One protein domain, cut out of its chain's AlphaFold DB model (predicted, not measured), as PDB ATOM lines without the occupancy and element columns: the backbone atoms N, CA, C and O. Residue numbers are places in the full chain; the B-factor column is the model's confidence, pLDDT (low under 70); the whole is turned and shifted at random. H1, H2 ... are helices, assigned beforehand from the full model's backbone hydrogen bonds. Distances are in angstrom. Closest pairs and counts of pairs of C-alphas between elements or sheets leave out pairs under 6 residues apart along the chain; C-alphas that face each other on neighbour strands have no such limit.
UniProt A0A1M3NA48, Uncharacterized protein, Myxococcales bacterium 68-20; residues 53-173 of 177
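AT A GLANCE: This is residues 53 to 173 of the 177 residues of an uncharacterized protein of Myxococcales bacterium 68-20 (UniProt A0A1M3NA48). Little regular structure shows here: long loops with five short helices, H1 and H5 side by side, H2 about perpendicular to H1, H3 at the last end of H5. The printed part has 121 residues, 40 in named helices, and no named strand: all helix. It is compact, radius of gyration of the C-alphas 13.4 A, spanning 38 by 30 by 24 A.

IN THESE COORDINATES: Find C-alpha 63 at (-21.129, -14.915, 2.406); H1 runs to residue 71. Next come H2, residues 106 to 115, 14.5 A; H3, 121 to 125; H4, 132 to 135; and H5, 160 to 171, 15.9 A, ending at (-17.964, -3.416, 0.854).

HOW THE PARTS SIT: H1 touches H5, closest C-alphas Trp 63 and Trp 169, 6.8 A. H3 touches residues 170 to 171 of H5 alone, closest C-alphas Ser 124 and Arg 171, 4.0 A. H4 is near H5. O i to N i+4 pairs are within hydrogen-bond range throughout H1 and H5, 5 of 6 in H2, 0 of 1 in H3, whose O i to N i+3 count is 0 of 2; H4 is too short.

THE WHOLE: The printed part has no cut. Links H1 to H2 and H4 to H5 are long. Look for pLDDT under 70 at residues 53 to 57, 74 to 100 and 152 to 153.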
ATOM      1  N   ASP A  53     -38.132 -12.789  -6.652       48.22
ATOM      2  CA  ASP A  53     -38.060 -12.468  -5.222       48.22
ATOM      3  C   ASP A  53     -37.792 -13.680  -4.318       48.22
ATOM      4  O   ASP A  53     -37.315 -13.509  -3.200       48.22
ATOM      5  N   GLY A  54     -38.020 -14.914  -4.783       54.84
ATOM      6  CA  GLY A  54     -37.831 -16.111  -3.950       54.84
ATOM      7  C   GLY A  54     -36.372 -16.334  -3.530       54.84
ATOM      8  O   GLY A  54     -36.092 -16.548  -2.351       54.84
ATOM      9  N   ALA A  55     -35.438 -16.224  -4.481       58.75
ATOM     10  CA  ALA A  55     -33.997 -16.355  -4.233       58.75
ATOM     11  C   ALA A  55     -33.404 -15.130  -3.509       58.75
ATOM     12  O   ALA A  55     -32.398 -15.234  -2.824       58.75
ATOM     13  N   CYS A  56     -34.050 -13.968  -3.613       69.31
ATOM     14  CA  CYS A  56     -33.596 -12.725  -2.988       69.31
ATOM     15  C   CYS A  56     -34.350 -12.387  -1.690       69.31
ATOM     16  O   CYS A  56     -34.200 -11.279  -1.181       69.31
ATOM     17  N   SER A  57     -35.160 -13.312  -1.162       67.50
ATOM     18  CA  SER A  57     -36.060 -13.073  -0.022       67.50
ATOM     19  C   SER A  57     -35.347 -12.931   1.327       67.50
ATOM     20  O   SER A  57     -35.914 -12.367   2.264       67.50
ATOM     21  N   GLY A  58     -34.108 -13.413   1.439       76.44
ATOM     22  CA  GLY A  58     -33.295 -13.220   2.635       76.44
ATOM     23  C   GLY A  58     -32.746 -11.796   2.769       76.44
ATOM     24  O   GLY A  58     -32.657 -11.034   1.806       76.44
ATOM     25  N   THR A  59     -32.343 -11.441   3.988       81.69
ATOM     26  CA  THR A  59     -31.817 -10.107   4.336       81.69
ATOM     27  C   THR A  59     -30.333 -10.115   4.702       81.69
ATOM     28  O   THR A  59     -29.737  -9.055   4.874       81.69
ATOM     29  N   GLY A  60     -29.730 -11.299   4.819       87.19
ATOM     30  CA  GLY A  60     -28.346 -11.461   5.244       87.19
ATOM     31  C   GLY A  60     -27.332 -11.012   4.190       87.19
ATOM     32  O   GLY A  60     -27.552 -11.161   2.985       87.19
ATOM     33  N   THR A  61     -26.216 -10.447   4.635       92.69
ATOM     34  CA  THR A  61     -25.144  -9.924   3.768       92.69
ATOM     35  C   THR A  61     -23.813 -10.634   3.988       92.69
ATOM     36  O   THR A  61     -22.804 -10.242   3.408       92.69
ATOM     37  N   LYS A  62     -23.789 -11.677   4.821       95.44
ATOM     38  CA  LYS A  62     -22.618 -12.541   4.985       95.44
ATOM     39  C   LYS A  62     -22.501 -13.469   3.787       95.44
ATOM     40  O   LYS A  62     -23.502 -13.752   3.128       95.44
ATOM     41  N   TRP A  63     -21.300 -13.974   3.513       94.00
ATOM     42  CA  TRP A  63     -21.129 -14.915   2.406       94.00
ATOM     43  C   TRP A  63     -22.008 -16.154   2.571       94.00
ATOM     44  O   TRP A  63     -22.677 -16.522   1.612       94.00
ATOM     45  N   SER A  64     -22.111 -16.710   3.779       91.62
ATOM     46  CA  SER A  64     -23.023 -17.821   4.062       91.62
ATOM     47  C   SER A  64     -24.474 -17.527   3.678       91.62
ATOM     48  O   SER A  64     -25.160 -18.387   3.128       91.62
ATOM     49  N   ASP A  65     -24.952 -16.302   3.907       91.50
ATOM     50  CA  ASP A  65     -26.308 -15.893   3.533       91.50
ATOM     51  C   ASP A  65     -26.444 -15.778   2.009       91.50
ATOM     52  O   ASP A  65     -27.416 -16.254   1.429       91.50
ATOM     53  N   LEU A  66     -25.457 -15.175   1.337       90.75
ATOM     54  CA  LEU A  66     -25.451 -15.042  -0.123       90.75
ATOM     55  C   LEU A  66     -25.314 -16.393  -0.826       90.75
ATOM     56  O   LEU A  66     -25.954 -16.624  -1.850       90.75
ATOM     57  N   TYR A  67     -24.497 -17.299  -0.297       87.75
ATOM     58  CA  TYR A  67     -24.390 -18.656  -0.808       87.75
ATOM     59  C   TYR A  67     -25.720 -19.378  -0.630       87.75
ATOM     60  O   TYR A  67     -26.260 -19.908  -1.595       87.75
ATOM     61  N   ASN A  68     -26.315 -19.334   0.561       85.19
ATOM     62  CA  ASN A  68     -27.579 -20.016   0.788       85.19
ATOM     63  C   ASN A  68     -28.731 -19.430  -0.015       85.19
ATOM     64  O   ASN A  68     -29.571 -20.206  -0.441       85.19
ATOM     65  N   ASP A  69     -28.788 -18.127  -0.260       82.69
ATOM     66  CA  ASP A  69     -29.936 -17.512  -0.931       82.69
ATOM     67  C   ASP A  69     -29.757 -17.399  -2.448       82.69
ATOM     68  O   ASP A  69     -30.715 -17.550  -3.204       82.69
ATOM     69  N   ILE A  70     -28.527 -17.158  -2.904       85.00
ATOM     70  CA  ILE A  70     -28.244 -16.711  -4.269       85.00
ATOM     71  C   ILE A  70     -27.410 -17.744  -5.020       85.00
ATOM     72  O   ILE A  70     -27.833 -18.213  -6.071       85.00
ATOM     73  N   PHE A  71     -26.232 -18.101  -4.500       84.50
ATOM     74  CA  PHE A  71     -25.204 -18.798  -5.287       84.50
ATOM     75  C   PHE A  71     -25.135 -20.313  -5.079       84.50
ATOM     76  O   PHE A  71     -24.486 -20.990  -5.873       84.50
ATOM     77  N   GLY A  72     -25.785 -20.849  -4.050       79.00
ATOM     78  CA  GLY A  72     -25.722 -22.247  -3.612       79.00
ATOM     79  C   GLY A  72     -26.419 -23.230  -4.556       79.00
ATOM     80  O   GLY A  72     -27.033 -22.811  -5.526       79.00
ATOM     81  N   PRO A  73     -26.340 -24.548  -4.315       71.25
ATOM     82  CA  PRO A  73     -26.645 -25.597  -5.304       71.25
ATOM     83  C   PRO A  73     -28.136 -25.870  -5.555       71.25
ATOM     84  O   PRO A  73     -28.492 -26.828  -6.231       71.25
ATOM     85  N   THR A  74     -29.026 -25.087  -4.970       64.19
ATOM     86  CA  THR A  74     -30.480 -25.314  -4.995       64.19
ATOM     87  C   THR A  74     -31.131 -24.822  -6.284       64.19
ATOM     88  O   THR A  74     -30.596 -23.890  -6.871       64.19
ATOM     89  N   ASP A  75     -32.342 -25.293  -6.606       58.72
ATOM     90  CA  ASP A  75     -33.202 -24.926  -7.758       58.72
ATOM     91  C   ASP A  75     -33.661 -23.444  -7.837       58.72
ATOM     92  O   ASP A  75     -34.752 -23.114  -8.304       58.72
ATOM     93  N   ARG A  76     -32.835 -22.512  -7.365       67.38
ATOM     94  CA  ARG A  76     -33.036 -21.068  -7.398       67.38
ATOM     95  C   ARG A  76     -32.492 -20.501  -8.701       67.38
ATOM     96  O   ARG A  76     -31.325 -20.747  -8.988       67.38
ATOM     97  N   PRO A  77     -33.249 -19.681  -9.439       58.72
ATOM     98  CA  PRO A  77     -32.813 -19.174 -10.733       58.72
ATOM     99  C   PRO A  77     -31.406 -18.560 -10.720       58.72
ATOM    100  O   PRO A  77     -30.614 -18.908 -11.575       58.72
ATOM    101  N   GLY A  78     -31.050 -17.753  -9.710       59.72
ATOM    102  CA  GLY A  78     -29.723 -17.130  -9.567       59.72
ATOM    103  C   GLY A  78     -28.576 -18.066  -9.160       59.72
ATOM    104  O   GLY A  78     -27.423 -17.631  -9.121       59.72
ATOM    105  N   SER A  79     -28.879 -19.331  -8.871       63.88
ATOM    106  CA  SER A  79     -27.886 -20.314  -8.470       63.88
ATOM    107  C   SER A  79     -27.013 -20.758  -9.626       63.88
ATOM    108  O   SER A  79     -27.406 -20.856 -10.789       63.88
ATOM    109  N   CYS A  80     -25.812 -21.167  -9.252       61.00
ATOM    110  CA  CYS A  80     -24.892 -21.829 -10.146       61.00
ATOM    111  C   CYS A  80     -25.374 -23.221 -10.616       61.00
ATOM    112  O   CYS A  80     -24.740 -23.812 -11.483       61.00
ATOM    113  N   ALA A  81     -26.471 -23.770 -10.070       51.00
ATOM    114  CA  ALA A  81     -26.981 -25.089 -10.460       51.00
ATOM    115  C   ALA A  81     -27.471 -25.088 -11.916       51.00
ATOM    116  O   ALA A  81     -27.455 -26.106 -12.603       51.00
ATOM    117  N   PHE A  82     -27.831 -23.907 -12.410       50.09
ATOM    118  CA  PHE A  82     -28.318 -23.698 -13.761       50.09
ATOM    119  C   PHE A  82     -27.229 -23.329 -14.780       50.09
ATOM    120  O   PHE A  82     -27.528 -23.044 -15.937       50.09
ATOM    121  N   ALA A  83     -25.960 -23.377 -14.372       57.94
ATOM    122  CA  ALA A  83     -24.837 -23.564 -15.277       57.94
ATOM    123  C   ALA A  83     -24.317 -24.989 -15.052       57.94
ATOM    124  O   ALA A  83     -23.932 -25.325 -13.936       57.94
ATOM    125  N   ALA A  84     -24.255 -25.819 -16.100       50.59
ATOM    126  CA  ALA A  84     -24.019 -27.274 -16.008       50.59
ATOM    127  C   ALA A  84     -22.697 -27.722 -15.330       50.59
ATOM    128  O   ALA A  84     -22.398 -28.910 -15.286       50.59
ATOM    129  N   SER A  85     -21.879 -26.784 -14.850       60.94
ATOM    130  CA  SER A  85     -20.541 -27.018 -14.302       60.94
ATOM    131  C   SER A  85     -20.202 -26.201 -13.054       60.94
ATOM    132  O   SER A  85     -19.090 -26.333 -12.547       60.94
ATOM    133  N   CYS A  86     -21.102 -25.332 -12.572       64.94
ATOM    134  CA  CYS A  86     -20.750 -24.440 -11.466       64.94
ATOM    135  C   CYS A  86     -20.922 -25.108 -10.086       64.94
ATOM    136  O   CYS A  86     -20.167 -24.782  -9.179       64.94
ATOM    137  N   HIS A  87     -21.806 -26.101  -9.928       67.81
ATOM    138  CA  HIS A  87     -21.896 -26.962  -8.729       67.81
ATOM    139  C   HIS A  87     -21.597 -28.430  -9.056       67.81
ATOM    140  O   HIS A  87     -21.638 -28.827 -10.218       67.81
ATOM    141  N   GLY A  88     -21.308 -29.243  -8.031       60.53
ATOM    142  CA  GLY A  88     -21.055 -30.684  -8.167       60.53
ATOM    143  C   GLY A  88     -19.731 -31.119  -7.540       60.53
ATOM    144  O   GLY A  88     -19.313 -30.574  -6.522       60.53
ATOM    145  N   THR A  89     -19.060 -32.099  -8.145       59.12
ATOM    146  CA  THR A  89     -17.701 -32.501  -7.759       59.12
ATOM    147  C   THR A  89     -16.683 -32.010  -8.795       59.12
ATOM    148  O   THR A  89     -17.035 -31.889  -9.973       59.12
ATOM    149  N   PRO A  90     -15.416 -31.766  -8.404       60.81
ATOM    150  CA  PRO A  90     -14.344 -31.413  -9.341       60.81
ATOM    151  C   PRO A  90     -14.187 -32.379 -10.521       60.81
ATOM    152  O   PRO A  90     -13.793 -31.953 -11.603       60.81
ATOM    153  N   ASP A  91     -14.546 -33.647 -10.313       61.28
ATOM    154  CA  ASP A  91     -14.442 -34.732 -11.293       61.28
ATOM    155  C   ASP A  91     -15.803 -35.121 -11.912       61.28
ATOM    156  O   ASP A  91     -15.926 -36.152 -12.575       61.28
ATOM    157  N   GLY A  92     -16.859 -34.338 -11.666       57.09
ATOM    158  CA  GLY A  92     -18.217 -34.624 -12.130       57.09
ATOM    159  C   GLY A  92     -18.384 -34.469 -13.645       57.09
ATOM    160  O   GLY A  92     -17.728 -33.650 -14.288       57.09
ATOM    161  N   ALA A  93     -19.307 -35.226 -14.245       43.72
ATOM    162  CA  ALA A  93     -19.655 -35.048 -15.654       43.72
ATOM    163  C   ALA A  93     -20.201 -33.629 -15.882       43.72
ATOM    164  O   ALA A  93     -21.167 -33.223 -15.243       43.72
ATOM    165  N   GLY A  94     -19.568 -32.870 -16.777       46.47
ATOM    166  CA  GLY A  94     -19.883 -31.457 -16.984       46.47
ATOM    167  C   GLY A  94     -18.990 -30.496 -16.202       46.47
ATOM    168  O   GLY A  94     -18.959 -29.332 -16.582       46.47
ATOM    169  N   ALA A  95     -18.187 -30.950 -15.227       46.94
ATOM    170  CA  ALA A  95     -17.144 -30.148 -14.584       46.94
ATOM    171  C   ALA A  95     -16.087 -29.754 -15.627       46.94
ATOM    172  O   ALA A  95     -15.109 -30.455 -15.890       46.94
ATOM    173  N   LYS A  96     -16.317 -28.637 -16.318       46.47
ATOM    174  CA  LYS A  96     -15.361 -28.133 -17.293       46.47
ATOM    175  C   LYS A  96     -14.187 -27.550 -16.525       46.47
ATOM    176  O   LYS A  96     -14.350 -26.651 -15.702       46.47
ATOM    177  N   VAL A  97     -12.989 -28.010 -16.871       45.34
ATOM    178  CA  VAL A  97     -11.719 -27.339 -16.571       45.34
ATOM    179  C   VAL A  97     -11.713 -26.022 -17.369       45.34
ATOM    180  O   VAL A  97     -11.150 -25.928 -18.453       45.34
ATOM    181  N   GLY A  98     -12.501 -25.039 -16.932       51.72
ATOM    182  CA  GLY A  98     -12.912 -23.892 -17.741       51.72
ATOM    183  C   GLY A  98     -13.061 -22.589 -16.952       51.72
ATOM    184  O   GLY A  98     -12.901 -22.535 -15.732       51.72
ATOM    185  N   GLY A  99     -13.326 -21.503 -17.684       56.22
ATOM    186  CA  GLY A  99     -13.263 -20.115 -17.211       56.22
ATOM    187  C   GLY A  99     -14.284 -19.697 -16.143       56.22
ATOM    188  O   GLY A  99     -14.020 -18.711 -15.464       56.22
ATOM    189  N   GLY A 100     -15.380 -20.434 -15.947       67.88
ATOM    190  CA  GLY A 100     -16.462 -20.069 -15.021       67.88
ATOM    191  C   GLY A 100     -16.141 -20.266 -13.535       67.88
ATOM    192  O   GLY A 100     -15.133 -20.879 -13.178       67.88
ATOM    193  N   VAL A 101     -17.012 -19.736 -12.672       77.25
ATOM    194  CA  VAL A 101     -16.964 -19.937 -11.215       77.25
ATOM    195  C   VAL A 101     -17.117 -21.423 -10.871       77.25
ATOM    196  O   VAL A 101     -17.860 -22.142 -11.532       77.25
ATOM    197  N   ARG A 102     -16.422 -21.870  -9.818       77.50
ATOM    198  CA  ARG A 102     -16.530 -23.212  -9.236       77.50
ATOM    199  C   ARG A 102     -17.065 -23.137  -7.810       77.50
ATOM    200  O   ARG A 102     -16.375 -22.625  -6.938       77.50
ATOM    201  N   CYS A 103     -18.245 -23.691  -7.575       78.12
ATOM    202  CA  CYS A 103     -18.970 -23.652  -6.308       78.12
ATOM    203  C   CYS A 103     -19.191 -25.034  -5.669       78.12
ATOM    204  O   CYS A 103     -20.217 -25.258  -5.044       78.12
ATOM    205  N   PHE A 104     -18.226 -25.957  -5.781       75.19
ATOM    206  CA  PHE A 104     -18.335 -27.326  -5.233       75.19
ATOM    207  C   PHE A 104     -18.695 -27.386  -3.739       75.19
ATOM    208  O   PHE A 104     -19.415 -28.282  -3.311       75.19
ATOM    209  N   ASP A 105     -18.206 -26.420  -2.966       77.75
ATOM    210  CA  ASP A 105     -18.633 -26.146  -1.600       77.75
ATOM    211  C   ASP A 105     -18.727 -24.626  -1.388       77.75
ATOM    212  O   ASP A 105     -18.306 -23.835  -2.241       77.75
ATOM    213  N   GLU A 106     -19.312 -24.213  -0.264       85.12
ATOM    214  CA  GLU A 106     -19.542 -22.806   0.083       85.12
ATOM    215  C   GLU A 106     -18.253 -21.974   0.046       85.12
ATOM    216  O   GLU A 106     -18.185 -20.941  -0.626       85.12
ATOM    217  N   LYS A 107     -17.197 -22.457   0.700       86.88
ATOM    218  CA  LYS A 107     -15.911 -21.762   0.792       86.88
ATOM    219  C   LYS A 107     -15.201 -21.691  -0.561       86.88
ATOM    220  O   LYS A 107     -14.630 -20.663  -0.934       86.88
ATOM    221  N   GLY A 108     -15.224 -22.784  -1.316       84.69
ATOM    222  CA  GLY A 108     -14.655 -22.900  -2.652       84.69
ATOM    223  C   GLY A 108     -15.365 -21.994  -3.651       84.69
ATOM    224  O   GLY A 108     -14.701 -21.363  -4.473       84.69
ATOM    225  N   CYS A 109     -16.685 -21.853  -3.524       85.88
ATOM    226  CA  CYS A 109     -17.492 -20.930  -4.319       85.88
ATOM    227  C   CYS A 109     -17.040 -19.482  -4.125       85.88
ATOM    228  O   CYS A 109     -16.729 -18.797  -5.105       85.88
ATOM    229  N   ARG A 110     -16.875 -19.056  -2.866       90.88
ATOM    230  CA  ARG A 110     -16.314 -17.742  -2.548       90.88
ATOM    231  C   ARG A 110     -14.931 -17.567  -3.146       90.88
ATOM    232  O   ARG A 110     -14.679 -16.588  -3.844       90.88
ATOM    233  N   GLN A 111     -14.026 -18.506  -2.872       89.25
ATOM    234  CA  GLN A 111     -12.646 -18.418  -3.341       89.25
ATOM    235  C   GLN A 111     -12.587 -18.339  -4.869       89.25
ATOM    236  O   GLN A 111     -11.807 -17.566  -5.421       89.25
ATOM    237  N   SER A 112     -13.477 -19.047  -5.565       86.81
ATOM    238  CA  SER A 112     -13.550 -18.984  -7.015       86.81
ATOM    239  C   SER A 112     -13.977 -17.611  -7.545       86.81
ATOM    240  O   SER A 112     -13.612 -17.302  -8.677       86.81
ATOM    241  N   PHE A 113     -14.712 -16.778  -6.799       90.12
ATOM    242  CA  PHE A 113     -14.978 -15.396  -7.229       90.12
ATOM    243  C   PHE A 113     -13.685 -14.569  -7.259       90.12
ATOM    244  O   PHE A 113     -13.479 -13.788  -8.189       90.12
ATOM    245  N   PHE A 114     -12.787 -14.788  -6.295       91.19
ATOM    246  CA  PHE A 114     -11.479 -14.134  -6.251       91.19
ATOM    247  C   PHE A 114     -10.521 -14.685  -7.307       91.19
ATOM    248  O   PHE A 114      -9.935 -13.917  -8.065       91.19
ATOM    249  N   ASP A 115     -10.404 -16.011  -7.416       87.38
ATOM    250  CA  ASP A 115      -9.494 -16.669  -8.367       87.38
ATOM    251  C   ASP A 115      -9.812 -16.304  -9.827       87.38
ATOM    252  O   ASP A 115      -8.937 -16.331 -10.692       87.38
ATOM    253  N   LYS A 116     -11.079 -15.977 -10.111       84.25
ATOM    254  CA  LYS A 116     -11.557 -15.551 -11.434       84.25
ATOM    255  C   LYS A 116     -11.557 -14.036 -11.631       84.25
ATOM    256  O   LYS A 116     -11.948 -13.577 -12.699       84.25
ATOM    257  N   GLY A 117     -11.133 -13.266 -10.628       89.44
ATOM    258  CA  GLY A 117     -11.102 -11.805 -10.682       89.44
ATOM    259  C   GLY A 117     -12.486 -11.158 -10.771       89.44
ATOM    260  O   GLY A 117     -12.588 -10.028 -11.237       89.44
ATOM    261  N   LEU A 118     -13.547 -11.859 -10.357       92.06
ATOM    262  CA  LEU A 118     -14.902 -11.300 -10.293       92.06
ATOM    263  C   LEU A 118     -15.065 -10.369  -9.092       92.06
ATOM    264  O   LEU A 118     -15.822  -9.404  -9.159       92.06
ATOM    265  N   VAL A 119     -14.342 -10.667  -8.014       94.69
ATOM    266  CA  VAL A 119     -14.240  -9.838  -6.816       94.69
ATOM    267  C   VAL A 119     -12.766  -9.705  -6.450       94.69
ATOM    268  O   VAL A 119     -12.040 -10.697  -6.385       94.69
ATOM    269  N   ALA A 120     -12.324  -8.485  -6.183       93.31
ATOM    270  CA  ALA A 120     -11.008  -8.173  -5.652       93.31
ATOM    271  C   ALA A 120     -11.130  -7.472  -4.294       93.31
ATOM    272  O   ALA A 120     -12.104  -6.779  -4.011       93.31
ATOM    273  N   ALA A 121     -10.100  -7.585  -3.450       88.38
ATOM    274  CA  ALA A 121     -10.070  -6.877  -2.164       88.38
ATOM    275  C   ALA A 121     -10.193  -5.345  -2.328       88.38
ATOM    276  O   ALA A 121     -10.761  -4.660  -1.473       88.38
ATOM    277  N   SER A 122      -9.697  -4.812  -3.451       92.19
ATOM    278  CA  SER A 122      -9.805  -3.398  -3.822       92.19
ATOM    279  C   SER A 122     -11.235  -2.933  -4.099       92.19
ATOM    280  O   SER A 122     -11.495  -1.735  -4.023       92.19
ATOM    281  N   ASP A 123     -12.159  -3.850  -4.392       96.94
ATOM    282  CA  ASP A 123     -13.533  -3.499  -4.759       96.94
ATOM    283  C   ASP A 123     -14.336  -2.992  -3.558       96.94
ATOM    284  O   ASP A 123     -15.351  -2.332  -3.736       96.94
ATOM    285  N   SER A 124     -13.862  -3.210  -2.327       96.06
ATOM    286  CA  SER A 124     -14.510  -2.709  -1.105       96.06
ATOM    287  C   SER A 124     -14.791  -1.196  -1.123       96.06
ATOM    288  O   SER A 124     -15.807  -0.754  -0.588       96.06
ATOM    289  N   ALA A 125     -13.938  -0.401  -1.780       95.44
ATOM    290  CA  ALA A 125     -14.108   1.049  -1.905       95.44
ATOM    291  C   ALA A 125     -15.143   1.471  -2.967       95.44
ATOM    292  O   ALA A 125     -15.655   2.588  -2.906       95.44
ATOM    293  N   ALA A 126     -15.427   0.607  -3.944       96.56
ATOM    294  CA  ALA A 126     -16.385   0.846  -5.021       96.56
ATOM    295  C   ALA A 126     -17.009  -0.491  -5.475       96.56
ATOM    296  O   ALA A 126     -16.681  -0.979  -6.564       96.56
ATOM    297  N   PRO A 127     -17.868  -1.116  -4.642       96.88
ATOM    298  CA  PRO A 127     -18.355  -2.477  -4.871       96.88
ATOM    299  C   PRO A 127     -19.010  -2.667  -6.234       96.88
ATOM    300  O   PRO A 127     -18.828  -3.693  -6.875       96.88
ATOM    301  N   GLU A 128     -19.733  -1.658  -6.712       93.81
ATOM    302  CA  GLU A 128     -20.410  -1.647  -8.008       93.81
ATOM    303  C   GLU A 128     -19.474  -1.817  -9.214       93.81
ATOM    304  O   GLU A 128     -19.944  -2.147 -10.299       93.81
ATOM    305  N   LYS A 129     -18.163  -1.605  -9.039       94.00
ATOM    306  CA  LYS A 129     -17.150  -1.788 -10.087       94.00
ATOM    307  C   LYS A 129     -16.571  -3.199 -10.140       94.00
ATOM    308  O   LYS A 129     -15.801  -3.480 -11.057       94.00
ATOM    309  N   ALA A 130     -16.925  -4.070  -9.194       96.12
ATOM    310  CA  ALA A 130     -16.497  -5.461  -9.216       96.12
ATOM    311  C   ALA A 130     -16.923  -6.122 -10.537       96.12
ATOM    312  O   ALA A 130     -18.068  -5.976 -10.980       96.12
ATOM    313  N   ALA A 131     -16.020  -6.883 -11.158       93.50
ATOM    314  CA  ALA A 131     -16.288  -7.536 -12.441       93.50
ATOM    315  C   ALA A 131     -17.464  -8.531 -12.370       93.50
ATOM    316  O   ALA A 131     -18.100  -8.810 -13.388       93.50
ATOM    317  N   LEU A 132     -17.813  -8.998 -11.165       92.38
ATOM    318  CA  LEU A 132     -19.020  -9.770 -10.879       92.38
ATOM    319  C   LEU A 132     -20.290  -9.112 -11.451       92.38
ATOM    320  O   LEU A 132     -21.116  -9.795 -12.053       92.38
ATOM    321  N   PHE A 133     -20.438  -7.790 -11.340       91.31
ATOM    322  CA  PHE A 133     -21.623  -7.089 -11.854       91.31
ATOM    323  C   PHE A 133     -21.657  -6.988 -13.386       91.31
ATOM    324  O   PHE A 133     -22.713  -6.726 -13.951       91.31
ATOM    325  N   GLY A 134     -20.539  -7.253 -14.068       88.12
ATOM    326  CA  GLY A 134     -20.506  -7.401 -15.524       88.12
ATOM    327  C   GLY A 134     -21.018  -8.759 -16.014       88.12
ATOM    328  O   GLY A 134     -21.404  -8.879 -17.177       88.12
ATOM    329  N   VAL A 135     -21.032  -9.781 -15.148       87.12
ATOM    330  CA  VAL A 135     -21.489 -11.137 -15.504       87.12
ATOM    331  C   VAL A 135     -22.876 -11.466 -14.957       87.12
ATOM    332  O   VAL A 135     -23.576 -12.271 -15.568       87.12
ATOM    333  N   LEU A 136     -23.304 -10.844 -13.853       88.19
ATOM    334  CA  LEU A 136     -24.660 -10.995 -13.320       88.19
ATOM    335  C   LEU A 136     -25.701 -10.397 -14.272       88.19
ATOM    336  O   LEU A 136     -25.534  -9.286 -14.771       88.19
ATOM    337  N   ARG A 137     -26.811 -11.111 -14.470       88.00
ATOM    338  CA  ARG A 137     -27.987 -10.610 -15.175       88.00
ATOM    339  C   ARG A 137     -28.694  -9.563 -14.340       88.00
ATOM    340  O   ARG A 137     -29.509  -9.897 -13.491       88.00
ATOM    341  N   ILE A 138     -28.361  -8.299 -14.566       87.50
ATOM    342  CA  ILE A 138     -28.900  -7.147 -13.837       87.50
ATOM    343  C   ILE A 138     -29.506  -6.142 -14.808       87.50
ATOM    344  O   ILE A 138     -29.143  -6.096 -15.988       87.50
ATOM    345  N   ARG A 139     -30.420  -5.314 -14.303       88.00
ATOM    346  CA  ARG A 139     -30.923  -4.165 -15.052       88.00
ATOM    347  C   ARG A 139     -29.931  -3.008 -14.930       88.00
ATOM    348  O   ARG A 139     -29.542  -2.631 -13.829       88.00
ATOM    349  N   THR A 140     -29.505  -2.464 -16.061       83.75
ATOM    350  CA  THR A 140     -28.667  -1.264 -16.130       83.75
ATOM    351  C   THR A 140     -29.483  -0.020 -15.758       83.75
ATOM    352  O   THR A 140     -30.719  -0.058 -15.817       83.75
ATOM    353  N   PRO A 141     -28.833   1.110 -15.428       79.88
ATOM    354  CA  PRO A 141     -29.526   2.383 -15.228       79.88
ATOM    355  C   PRO A 141     -30.393   2.810 -16.425       79.88
ATOM    356  O   PRO A 141     -31.421   3.456 -16.248       79.88
ATOM    357  N   GLU A 142     -30.017   2.413 -17.643       83.25
ATOM    358  CA  GLU A 142     -30.749   2.688 -18.885       83.25
ATOM    359  C   GLU A 142     -31.953   1.749 -19.099       83.25
ATOM    360  O   GLU A 142     -32.694   1.888 -20.073       83.25
ATOM    361  N   GLY A 143     -32.161   0.783 -18.202       78.94
ATOM    362  CA  GLY A 143     -33.283  -0.151 -18.227       78.94
ATOM    363  C   GLY A 143     -33.057  -1.412 -19.064       78.94
ATOM    364  O   GLY A 143     -33.965  -2.246 -19.140       78.94
ATOM    365  N   THR A 144     -31.874  -1.595 -19.657       86.75
ATOM    366  CA  THR A 144     -31.505  -2.801 -20.417       86.75
ATOM    367  C   THR A 144     -31.006  -3.912 -19.488       86.75
ATOM    368  O   THR A 144     -30.554  -3.645 -18.381       86.75
ATOM    369  N   VAL A 145     -31.107  -5.177 -19.906       85.75
ATOM    370  CA  VAL A 145     -30.522  -6.304 -19.157       85.75
ATOM    371  C   VAL A 145     -29.103  -6.545 -19.670       85.75
ATOM    372  O   VAL A 145     -28.909  -6.721 -20.872       85.75
ATOM    373  N   ALA A 146     -28.124  -6.542 -18.767       86.69
ATOM    374  CA  ALA A 146     -26.731  -6.904 -19.040       86.69
ATOM    375  C   ALA A 146     -26.411  -8.297 -18.475       86.69
ATOM    376  O   ALA A 146     -27.243  -8.870 -17.787       86.69
ATOM    377  N   GLY A 147     -25.217  -8.831 -18.745       86.75
ATOM    378  CA  GLY A 147     -24.724 -10.069 -18.131       86.75
ATOM    379  C   GLY A 147     -25.335 -11.370 -18.669       86.75
ATOM    380  O   GLY A 147     -26.207 -11.390 -19.542       86.75
ATOM    381  N   THR A 148     -24.825 -12.492 -18.163       82.25
ATOM    382  CA  THR A 148     -25.155 -13.842 -18.652       82.25
ATOM    383  C   THR A 148     -25.424 -14.864 -17.550       82.25
ATOM    384  O   THR A 148     -25.954 -15.927 -17.856       82.25
ATOM    385  N   MET A 149     -25.095 -14.565 -16.291       80.38
ATOM    386  CA  MET A 149     -25.355 -15.429 -15.139       80.38
ATOM    387  C   MET A 149     -26.668 -15.024 -14.457       80.38
ATOM    388  O   MET A 149     -26.859 -13.831 -14.238       80.38
ATOM    389  N   PRO A 150     -27.545 -15.961 -14.070       74.81
ATOM    390  CA  PRO A 150     -27.455 -17.405 -14.291       74.81
ATOM    391  C   PRO A 150     -27.725 -17.731 -15.759       74.81
ATOM    392  O   PRO A 150     -28.520 -17.034 -16.371       74.81
ATOM    393  N   GLU A 151     -27.088 -18.753 -16.338       73.00
ATOM    394  CA  GLU A 151     -27.282 -19.091 -17.761       73.00
ATOM    395  C   GLU A 151     -28.727 -19.529 -18.040       73.00
ATOM    396  O   GLU A 151     -29.325 -19.100 -19.032       73.00
ATOM    397  N   ILE A 152     -29.289 -20.316 -17.120       69.75
ATOM    398  CA  ILE A 152     -30.668 -20.793 -17.112       69.75
ATOM    399  C   ILE A 152     -31.312 -20.393 -15.759       69.75
ATOM    400  O   ILE A 152     -30.625 -20.359 -14.749       69.75
ATOM    401  N   PRO A 153     -32.607 -20.062 -15.705       69.69
ATOM    402  CA  PRO A 153     -33.412 -19.691 -16.854       69.69
ATOM    403  C   PRO A 153     -32.929 -18.335 -17.407       69.69
ATOM    404  O   PRO A 153     -32.519 -17.442 -16.667       69.69
ATOM    405  N   ALA A 154     -32.909 -18.196 -18.736       73.25
ATOM    406  CA  ALA A 154     -32.261 -17.059 -19.399       73.25
ATOM    407  C   ALA A 154     -32.983 -15.714 -19.190       73.25
ATOM    408  O   ALA A 154     -32.413 -14.660 -19.467       73.25
ATOM    409  N   ASP A 155     -34.231 -15.760 -18.730       75.00
ATOM    410  CA  ASP A 155     -35.089 -14.623 -18.410       75.00
ATOM    411  C   ASP A 155     -34.976 -14.165 -16.948       75.00
ATOM    412  O   ASP A 155     -35.576 -13.152 -16.582       75.00
ATOM    413  N   TYR A 156     -34.193 -14.854 -16.111       79.50
ATOM    414  CA  TYR A 156     -33.950 -14.393 -14.752       79.50
ATOM    415  C   TYR A 156     -33.033 -13.170 -14.725       79.50
ATOM    416  O   TYR A 156     -31.956 -13.142 -15.329       79.50
ATOM    417  N   VAL A 157     -33.456 -12.174 -13.953       83.69
ATOM    418  CA  VAL A 157     -32.718 -10.943 -13.678       83.69
ATOM    419  C   VAL A 157     -32.658 -10.776 -12.163       83.69
ATOM    420  O   VAL A 157     -33.692 -10.799 -11.496       83.69
ATOM    421  N   PHE A 158     -31.454 -10.609 -11.617       85.12
ATOM    422  CA  PHE A 158     -31.262 -10.319 -10.200       85.12
ATOM    423  C   PHE A 158     -31.933  -8.990  -9.848       85.12
ATOM    424  O   PHE A 158     -31.748  -7.986 -10.540       85.12
ATOM    425  N   SER A 159     -32.696  -8.989  -8.756       85.44
ATOM    426  CA  SER A 159     -33.318  -7.775  -8.234       85.44
ATOM    427  C   SER A 159     -32.277  -6.830  -7.632       85.44
ATOM    428  O   SER A 159     -31.211  -7.262  -7.180       85.44
ATOM    429  N   ASP A 160     -32.620  -5.543  -7.552       86.44
ATOM    430  CA  ASP A 160     -31.773  -4.534  -6.905       86.44
ATOM    431  C   ASP A 160     -31.450  -4.917  -5.453       86.44
ATOM    432  O   ASP A 160     -30.331  -4.716  -4.990       86.44
ATOM    433  N   THR A 161     -32.386  -5.566  -4.752       87.38
ATOM    434  CA  THR A 161     -32.172  -6.105  -3.402       87.38
ATOM    435  C   THR A 161     -31.037  -7.129  -3.369       87.38
ATOM    436  O   THR A 161     -30.138  -7.024  -2.535       87.38
ATOM    437  N   CYS A 162     -31.035  -8.105  -4.282       88.38
ATOM    438  CA  CYS A 162     -29.944  -9.077  -4.391       88.38
ATOM    439  C   CYS A 162     -28.610  -8.381  -4.689       88.38
ATOM    440  O   CYS A 162     -27.594  -8.660  -4.046       88.38
ATOM    441  N   VAL A 163     -28.625  -7.442  -5.636       91.31
ATOM    442  CA  VAL A 163     -27.447  -6.664  -6.029       91.31
ATOM    443  C   VAL A 163     -26.875  -5.891  -4.837       91.31
ATOM    444  O   VAL A 163     -25.667  -5.943  -4.604       91.31
ATOM    445  N   GLU A 164     -27.708  -5.231  -4.033       92.81
ATOM    446  CA  GLU A 164     -27.255  -4.481  -2.857       92.81
ATOM    447  C   GLU A 164     -26.726  -5.374  -1.731       92.81
ATOM    448  O   GLU A 164     -25.755  -5.008  -1.059       92.81
ATOM    449  N   ARG A 165     -27.283  -6.576  -1.549       94.25
ATOM    450  CA  ARG A 165     -26.739  -7.562  -0.602       94.25
ATOM    451  C   ARG A 165     -25.324  -7.991  -1.001       94.25
ATOM    452  O   ARG A 165     -24.422  -7.984  -0.163       94.25
ATOM    453  N   ILE A 166     -25.104  -8.268  -2.289       94.69
ATOM    454  CA  ILE A 166     -23.783  -8.617  -2.837       94.69
ATOM    455  C   ILE A 166     -22.810  -7.437  -2.710       94.69
ATOM    456  O   ILE A 166     -21.678  -7.616  -2.259       94.69
ATOM    457  N   LYS A 167     -23.237  -6.211  -3.046       96.44
ATOM    458  CA  LYS A 167     -22.404  -5.010  -2.864       96.44
ATOM    459  C   LYS A 167     -22.017  -4.803  -1.406       96.44
ATOM    460  O   LYS A 167     -20.891  -4.402  -1.138       96.44
ATOM    461  N   THR A 168     -22.929  -5.064  -0.472       97.19
ATOM    462  CA  THR A 168     -22.667  -4.922   0.966       97.19
ATOM    463  C   THR A 168     -21.620  -5.913   1.437       97.19
ATOM    464  O   THR A 168     -20.635  -5.505   2.044       97.19
ATOM    465  N   TRP A 169     -21.744  -7.176   1.038       97.06
ATOM    466  CA  TRP A 169     -20.712  -8.173   1.286       97.06
ATOM    467  C   TRP A 169     -19.332  -7.750   0.753       97.06
ATOM    468  O   TRP A 169     -18.342  -7.820   1.481       97.06
ATOM    469  N   ILE A 170     -19.256  -7.247  -0.486       97.88
ATOM    470  CA  ILE A 170     -18.002  -6.755  -1.088       97.88
ATOM    471  C   ILE A 170     -17.448  -5.549  -0.319       97.88
ATOM    472  O   ILE A 170     -16.253  -5.507  -0.016       97.88
ATOM    473  N   ARG A 171     -18.312  -4.598   0.050       97.88
ATOM    474  CA  ARG A 171     -17.964  -3.416   0.854       97.88
ATOM    475  C   ARG A 171     -17.339  -3.803   2.193       97.88
ATOM    476  O   ARG A 171     -16.362  -3.188   2.610       97.88
ATOM    477  N   ASP A 172     -17.841  -4.870   2.804       96.25
ATOM    478  CA  ASP A 172     -17.363  -5.398   4.086       96.25
ATOM    479  C   ASP A 172     -16.084  -6.253   3.962       96.25
ATOM    480  O   ASP A 172     -15.618  -6.858   4.941       96.25
ATOM    481  N   GLY A 173     -15.481  -6.273   2.769       95.50
ATOM    482  CA  GLY A 173     -14.239  -6.973   2.450       95.50
ATOM    483  C   GLY A 173     -14.444  -8.373   1.880       95.50
ATOM    484  O   GLY A 173     -13.495  -9.157   1.865       95.50
TER     485      GLY A 173